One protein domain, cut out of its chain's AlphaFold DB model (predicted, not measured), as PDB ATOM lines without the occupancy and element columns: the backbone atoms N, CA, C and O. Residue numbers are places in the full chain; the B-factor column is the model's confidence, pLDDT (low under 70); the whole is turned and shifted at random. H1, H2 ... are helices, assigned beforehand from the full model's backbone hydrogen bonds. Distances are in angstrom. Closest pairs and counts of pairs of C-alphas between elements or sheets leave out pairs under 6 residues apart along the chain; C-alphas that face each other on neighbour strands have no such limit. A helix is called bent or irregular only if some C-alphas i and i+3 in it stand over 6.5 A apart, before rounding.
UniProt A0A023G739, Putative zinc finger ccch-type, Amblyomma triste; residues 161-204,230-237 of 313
ATOM      1  N   ASN A 161    -130.110 -72.341  23.725       62.56
ATOM      2  CA  ASN A 161    -130.864 -73.216  24.612       62.56
ATOM      3  C   ASN A 161    -132.120 -73.789  23.934       62.56
ATOM      4  O   ASN A 161    -132.665 -74.785  24.399       62.56
ATOM      5  N   SER A 162    -132.521 -73.261  22.768       79.62
ATOM      6  CA  SER A 162    -133.593 -73.844  21.953       79.62
ATOM      7  C   SER A 162    -133.295 -73.863  20.448       79.62
ATOM      8  O   SER A 162    -132.623 -72.988  19.899       79.62
ATOM      9  N   ALA A 163    -133.831 -74.864  19.735       77.56
ATOM     10  CA  ALA A 163    -133.788 -74.897  18.267       77.56
ATOM     11  C   ALA A 163    -134.477 -73.663  17.652       77.56
ATOM     12  O   ALA A 163    -134.017 -73.128  16.647       77.56
ATOM     13  N   LEU A 164    -135.526 -73.159  18.308       80.19
ATOM     14  CA  LEU A 164    -136.224 -71.937  17.914       80.19
ATOM     15  C   LEU A 164    -135.311 -70.708  17.980       80.19
ATOM     16  O   LEU A 164    -135.358 -69.876  17.080       80.19
ATOM     17  N   GLU A 165    -134.451 -70.589  18.991       79.75
ATOM     18  CA  GLU A 165    -133.437 -69.524  19.057       79.75
ATOM     19  C   GLU A 165    -132.335 -69.698  18.009       79.75
ATOM     20  O   GLU A 165    -131.893 -68.711  17.422       79.75
ATOM     21  N   ARG A 166    -131.917 -70.942  17.724       80.44
ATOM     22  CA  ARG A 166    -130.909 -71.241  16.683       80.44
ATOM     23  C   ARG A 166    -131.371 -70.810  15.296       80.44
ATOM     24  O   ARG A 166    -130.571 -70.267  14.538       80.44
ATOM     25  N   PHE A 167    -132.638 -71.064  14.984       84.75
ATOM     26  CA  PHE A 167    -133.224 -70.848  13.661       84.75
ATOM     27  C   PHE A 167    -134.143 -69.623  13.591       84.75
ATOM     28  O   PHE A 167    -134.902 -69.474  12.635       84.75
ATOM     29  N   THR A 168    -134.072 -68.711  14.568       89.31
ATOM     30  CA  THR A 168    -134.759 -67.417  14.457       89.31
ATOM     31  C   THR A 168    -134.194 -66.652  13.258       89.31
ATOM     32  O   THR A 168    -132.975 -66.585  13.094       89.31
ATOM     33  N   GLY A 169    -135.067 -66.057  12.435       87.12
ATOM     34  CA  GLY A 169    -134.688 -65.379  11.189       87.12
ATOM     35  C   GLY A 169    -133.553 -64.368  11.370       87.12
ATOM     36  O   GLY A 169    -132.568 -64.430  10.643       87.12
ATOM     37  N   ALA A 170    -133.620 -63.532  12.412       86.75
ATOM     38  CA  ALA A 170    -132.549 -62.597  12.755       86.75
ATOM     39  C   ALA A 170    -131.199 -63.308  12.959       86.75
ATOM     40  O   ALA A 170    -130.191 -62.948  12.360       86.75
ATOM     41  N   ARG A 171    -131.175 -64.391  13.739       84.88
ATOM     42  CA  ARG A 171    -129.942 -65.122  14.070       84.88
ATOM     43  C   ARG A 171    -129.391 -65.926  12.889       84.88
ATOM     44  O   ARG A 171    -128.178 -66.047  12.735       84.88
ATOM     45  N   MET A 172    -130.272 -66.421  12.023       85.56
ATOM     46  CA  MET A 172    -129.893 -67.015  10.739       85.56
ATOM     47  C   MET A 172    -129.275 -65.973   9.804       85.56
ATOM     48  O   MET A 172    -128.256 -66.258   9.182       85.56
ATOM     49  N   LEU A 173    -129.825 -64.760   9.747       85.50
ATOM     50  CA  LEU A 173    -129.274 -63.669   8.941       85.50
ATOM     51  C   LEU A 173    -127.919 -63.180   9.467       85.50
ATOM     52  O   LEU A 173    -127.045 -62.898   8.651       85.50
ATOM     53  N   ALA A 174    -127.691 -63.172  10.787       84.19
ATOM     54  CA  ALA A 174    -126.363 -62.907  11.358       84.19
ATOM     55  C   ALA A 174    -125.300 -63.883  10.837       84.19
ATOM     56  O   ALA A 174    -124.211 -63.460  10.453       84.19
ATOM     57  N   ARG A 175    -125.637 -65.179  10.793       81.88
ATOM     58  CA  ARG A 175    -124.742 -66.258  10.344       81.88
ATOM     59  C   ARG A 175    -124.555 -66.297   8.833       81.88
ATOM     60  O   ARG A 175    -123.455 -66.526   8.338       81.88
ATOM     61  N   ILE A 176    -125.645 -66.134   8.086       84.94
ATOM     62  CA  ILE A 176    -125.607 -66.147   6.623       84.94
ATOM     63  C   ILE A 176    -124.896 -64.892   6.121       84.94
ATOM     64  O   ILE A 176    -124.142 -64.983   5.160       84.94
ATOM     65  N   GLY A 177    -125.070 -63.746   6.779       82.38
ATOM     66  CA  GLY A 177    -124.518 -62.483   6.314       82.38
ATOM     67  C   GLY A 177    -125.262 -61.937   5.094       82.38
ATOM     68  O   GLY A 177    -125.906 -62.667   4.340       82.38
ATOM     69  N   ILE A 178    -125.162 -60.630   4.877       84.31
ATOM     70  CA  ILE A 178    -125.768 -59.941   3.732       84.31
ATOM     71  C   ILE A 178    -124.655 -59.195   3.013       84.31
ATOM     72  O   ILE A 178    -123.870 -58.494   3.645       84.31
ATOM     73  N   SER A 179    -124.573 -59.338   1.691       84.56
ATOM     74  CA  SER A 179    -123.620 -58.579   0.881       84.56
ATOM     75  C   SER A 179    -124.104 -57.145   0.690       84.56
ATOM     76  O   SER A 179    -125.052 -56.923  -0.066       84.56
ATOM     77  N   ARG A 180    -123.419 -56.182   1.314       82.75
ATOM     78  CA  ARG A 180    -123.693 -54.744   1.147       82.75
ATOM     79  C   ARG A 180    -123.598 -54.292  -0.316       82.75
ATOM     80  O   ARG A 180    -124.451 -53.544  -0.769       82.75
ATOM     81  N   ASP A 181    -122.653 -54.847  -1.074       82.25
ATOM     82  CA  ASP A 181    -122.423 -54.482  -2.481       82.25
ATOM     83  C   ASP A 181    -123.587 -54.849  -3.419       82.25
ATOM     84  O   ASP A 181    -123.808 -54.171  -4.417       82.25
ATOM     85  N   LEU A 182    -124.321 -55.935  -3.129       81.81
ATOM     86  CA  LEU A 182    -125.433 -56.405  -3.974       81.81
ATOM     87  C   LEU A 182    -126.799 -55.957  -3.452       81.81
ATOM     88  O   LEU A 182    -127.707 -55.724  -4.242       81.81
ATOM     89  N   ALA A 183    -126.956 -55.891  -2.129       82.69
ATOM     90  CA  ALA A 183    -128.202 -55.495  -1.480       82.69
ATOM     91  C   ALA A 183    -128.364 -53.968  -1.402       82.69
ATOM     92  O   ALA A 183    -129.486 -53.482  -1.279       82.69
ATOM     93  N   GLY A 184    -127.257 -53.222  -1.470       86.44
ATOM     94  CA  GLY A 184    -127.211 -51.802  -1.148       86.44
ATOM     95  C   GLY A 184    -127.096 -51.557   0.360       86.44
ATOM     96  O   GLY A 184    -127.471 -52.395   1.185       86.44
ATOM     97  N   GLU A 185    -126.560 -50.392   0.724       85.88
ATOM     98  CA  GLU A 185    -126.375 -49.991   2.125       85.88
ATOM     99  C   GLU A 185    -127.721 -49.790   2.835       85.88
ATOM    100  O   GLU A 185    -127.906 -50.282   3.945       85.88
ATOM    101  N   GLU A 186    -128.700 -49.197   2.145       88.38
ATOM    102  CA  GLU A 186    -130.036 -48.910   2.685       88.38
ATOM    103  C   GLU A 186    -130.755 -50.173   3.185       88.38
ATOM    104  O   GLU A 186    -131.286 -50.206   4.295       88.38
ATOM    105  N   LEU A 187    -130.747 -51.245   2.385       87.81
ATOM    106  CA  LEU A 187    -131.406 -52.500   2.753       87.81
ATOM    107  C   LEU A 187    -130.647 -53.225   3.871       87.81
ATOM    108  O   LEU A 187    -131.260 -53.862   4.728       87.81
ATOM    109  N   ALA A 188    -129.315 -53.135   3.873       85.56
ATOM    110  CA  ALA A 188    -128.484 -53.761   4.895       85.56
ATOM    111  C   ALA A 188    -128.703 -53.125   6.278       85.56
ATOM    112  O   ALA A 188    -128.764 -53.848   7.274       85.56
ATOM    113  N   GLU A 189    -128.860 -51.802   6.336       87.31
ATOM    114  CA  GLU A 189    -129.189 -51.071   7.563       87.31
ATOM    115  C   GLU A 189    -130.608 -51.393   8.044       87.31
ATOM    116  O   GLU A 189    -130.790 -51.780   9.197       87.31
ATOM    117  N   GLN A 190    -131.601 -51.373   7.147       89.88
ATOM    118  CA  GLN A 190    -132.977 -51.757   7.489       89.88
ATOM    119  C   GLN A 190    -133.062 -53.183   8.044       89.88
ATOM    120  O   GLN A 190    -133.767 -53.437   9.023       89.88
ATOM    121  N   LEU A 191    -132.341 -54.131   7.442       88.12
ATOM    122  CA  LEU A 191    -132.293 -55.508   7.925       88.12
ATOM    123  C   LEU A 191    -131.596 -55.613   9.282       88.12
ATOM    124  O   LEU A 191    -132.060 -56.383  10.124       88.12
ATOM    125  N   ALA A 192    -130.534 -54.841   9.520       86.56
ATOM    126  CA  ALA A 192    -129.886 -54.787  10.826       86.56
ATOM    127  C   ALA A 192    -130.854 -54.275  11.904       86.56
ATOM    128  O   ALA A 192    -131.004 -54.927  12.939       86.56
ATOM    129  N   ASP A 193    -131.589 -53.198  11.627       89.06
ATOM    130  CA  ASP A 193    -132.582 -52.630  12.543       89.06
ATOM    131  C   ASP A 193    -133.731 -53.602  12.835       89.06
ATOM    132  O   ASP A 193    -134.159 -53.754  13.982       89.06
ATOM    133  N   LEU A 194    -134.245 -54.285  11.806       89.94
ATOM    134  CA  LEU A 194    -135.283 -55.306  11.970       89.94
ATOM    135  C   LEU A 194    -134.778 -56.483  12.809       89.94
ATOM    136  O   LEU A 194    -135.481 -56.944  13.708       89.94
ATOM    137  N   CYS A 195    -133.548 -56.938  12.575       88.25
ATOM    138  CA  CYS A 195    -132.956 -58.020  13.354       88.25
ATOM    139  C   CYS A 195    -132.743 -57.626  14.825       88.25
ATOM    140  O   CYS A 195    -133.005 -58.440  15.710       88.25
ATOM    141  N   GLN A 196    -132.336 -56.383  15.106       88.25
ATOM    142  CA  GLN A 196    -132.219 -55.866  16.477       88.25
ATOM    143  C   GLN A 196    -133.581 -55.792  17.174       88.25
ATOM    144  O   GLN A 196    -133.708 -56.207  18.327       88.25
ATOM    145  N   LYS A 197    -134.622 -55.330  16.473       88.81
ATOM    146  CA  LYS A 197    -135.994 -55.286  17.005       88.81
ATOM    147  C   LYS A 197    -136.516 -56.679  17.359       88.81
ATOM    148  O   LYS A 197    -137.123 -56.848  18.410       88.81
ATOM    149  N   GLU A 198    -136.253 -57.684  16.530       85.94
ATOM    150  CA  GLU A 198    -136.699 -59.061  16.787       85.94
ATOM    151  C   GLU A 198    -135.937 -59.738  17.938       85.94
ATOM    152  O   GLU A 198    -136.521 -60.518  18.691       85.94
ATOM    153  N   LEU A 199    -134.650 -59.424  18.116       81.00
ATOM    154  CA  LEU A 199    -133.865 -59.934  19.245       81.00
ATOM    155  C   LEU A 199    -134.286 -59.271  20.563       81.00
ATOM    156  O   LEU A 199    -134.584 -59.967  21.532       81.00
ATOM    157  N   THR A 200    -134.421 -57.944  20.575       80.38
ATOM    158  CA  THR A 200    -134.842 -57.184  21.767       80.38
ATOM    159  C   THR A 200    -136.286 -57.467  22.177       80.38
ATOM    160  O   THR A 200    -136.579 -57.533  23.364       80.38
ATOM    161  N   LYS A 201    -137.198 -57.709  21.226       77.81
ATOM    162  CA  LYS A 201    -138.595 -58.091  21.508       77.81
ATOM    163  C   LYS A 201    -138.724 -59.471  22.159       77.81
ATOM    164  O   LYS A 201    -139.739 -59.742  22.800       77.81
ATOM    165  N   LYS A 202    -137.726 -60.346  21.997       64.69
ATOM    166  CA  LYS A 202    -137.734 -61.720  22.518       64.69
ATOM    167  C   LYS A 202    -136.961 -61.886  23.834       64.69
ATOM    168  O   LYS A 202    -137.279 -62.799  24.593       64.69
ATOM    169  N   GLU A 203    -136.040 -60.978  24.159       59.94
ATOM    170  CA  GLU A 203    -135.341 -60.959  25.455       59.94
ATOM    171  C   GLU A 203    -136.187 -60.663  26.722       59.94
ATOM    172  O   GLU A 203    -135.754 -61.093  27.790       59.94
ATOM    173  N   PRO A 204    -137.404 -60.068  26.709       44.03
ATOM    174  CA  PRO A 204    -138.138 -59.809  27.953       44.03
ATOM    175  C   PRO A 204    -138.873 -61.030  28.540       44.03
ATOM    176  O   PRO A 204    -139.673 -60.861  29.455       44.03
ATOM    177  N   PHE A 230    -126.921 -56.380  17.357       71.69
ATOM    178  CA  PHE A 230    -126.874 -57.340  16.252       71.69
ATOM    179  C   PHE A 230    -125.682 -57.034  15.340       71.69
ATOM    180  O   PHE A 230    -125.614 -55.949  14.760       71.69
ATOM    181  N   TYR A 231    -124.781 -58.002  15.175       73.38
ATOM    182  CA  TYR A 231    -123.699 -57.942  14.200       73.38
ATOM    183  C   TYR A 231    -123.822 -59.094  13.203       73.38
ATOM    184  O   TYR A 231    -124.189 -60.216  13.554       73.38
ATOM    185  N   LEU A 232    -123.511 -58.811  11.938       77.44
ATOM    186  CA  LEU A 232    -123.363 -59.843  10.918       77.44
ATOM    187  C   LEU A 232    -121.997 -60.511  11.118       77.44
ATOM    188  O   LEU A 232    -120.975 -59.826  11.108       77.44
ATOM    189  N   GLU A 233    -121.966 -61.833  11.277       75.06
ATOM    190  CA  GLU A 233    -120.713 -62.597  11.392       75.06
ATOM    191  C   GLU A 233    -119.902 -62.514  10.089       75.06
ATOM    192  O   GLU A 233    -118.671 -62.462  10.095       75.06
ATOM    193  N   HIS A 234    -120.604 -62.442   8.955       74.94
ATOM    194  CA  HIS A 234    -120.010 -62.262   7.641       74.94
ATOM    195  C   HIS A 234    -120.617 -61.054   6.915       74.94
ATOM    196  O   HIS A 234    -121.822 -60.967   6.698       74.94
ATOM    197  N   LEU A 235    -119.752 -60.129   6.481       69.62
ATOM    198  CA  LEU A 235    -120.116 -58.954   5.665       69.62
ATOM    199  C   LEU A 235    -120.475 -59.310   4.212       69.62
ATOM    200  O   LEU A 235    -120.958 -58.478   3.450       69.62
ATOM    201  N   THR A 236    -120.208 -60.551   3.815       72.00
ATOM    202  CA  THR A 236    -120.593 -61.126   2.528       72.00
ATOM    203  C   THR A 236    -121.413 -62.370   2.795       72.00
ATOM    204  O   THR A 236    -121.041 -63.146   3.673       72.00
ATOM    205  N   ALA A 237    -122.465 -62.605   2.008       77.88
ATOM    206  CA  ALA A 237    -123.273 -63.812   2.135       77.88
ATOM    207  C   ALA A 237    -122.385 -65.073   2.152       77.88
ATOM    208  O   ALA A 237    -121.564 -65.285   1.253       77.88
TER     209      ALA A 237
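What this domain is: This is residues 161 to 204 and 230 to 237 of the 313 residues of the protein "Putative zinc finger ccch-type" of Amblyomma triste (UniProt A0A023G739). One long helix, H4, makes one long side of an elongated structure, and the chain before it, through the short helices H1, H2 and H3, makes the other long side before folding back at residue 184 into H4. H2 is the one short helix that packs on H4, crossing it at a steep angle, while H1 lies apart from H4 and H3 sits by the turn where H4 begins. A separate piece without a named element, residues 230 to 237, follows after a cut. The printed part has 52 residues with four named helices, in the order H1, H2, H3, H4, and no named strand; the class is all helix. The whole is compact, with a radius of gyration of the C-alphas of 11.3 A, and its C-alphas span 34 by 17 by 12 A.

Where its parts are: H4, residues 185 to 204, is the longest helix, 30.0 A from first to last C-alpha, from C-alpha 185 at (-126.375, -49.991, 2.125) to C-alpha 204 at (-138.138, -59.809, 27.953). It is only just irregular: C-alphas 201 and 204 are 6.7 A apart. H2, residues 169 to 176, is 10.2 A long. H1, residues 163 to 166, measures 4.9 A and begins with C-alpha 163 at (-133.788, -74.897, 18.267). H3, residues 180 to 183, measures 5.3 A.

How they stand to each other: H4 touches H2 with residues 194 to 199 alone, and the closest C-alphas are those of Ala 170 and Cys 195, 4.6 A apart. The two run opposite ways at a steep tilt of 53 degrees; the line of H4 is a rough one. H3 and H4 are close but not clearly touching, the closest C-alphas being those of Arg 180 and Ala 188, 6.2 A apart. H1 and H2 are also close but not clearly touching, with the C-alphas of Arg 166 and Met 172 closest at 7.4 A. H1 is apart from H3 and from H4, and H2 is apart from H3. In H2 every O i to N i+4 pair is within hydrogen-bond range, in H4 14 of 16 are, and H1 and H3 are too short for such a pair.

The domain as a whole: The two C-alphas farthest apart are those of Asp 181 and Pro 204, at 34.7 A. Residues 205 to 229 are not printed, and C-alphas 204 and 230 are 16.4 A apart across this cut. The links H1 to H2, H2 to H3 and H3 to H4 are tight. The mean pLDDT of the printed part is 81.0, with residue 161, residues 202 to 204 and residue 235 under 70.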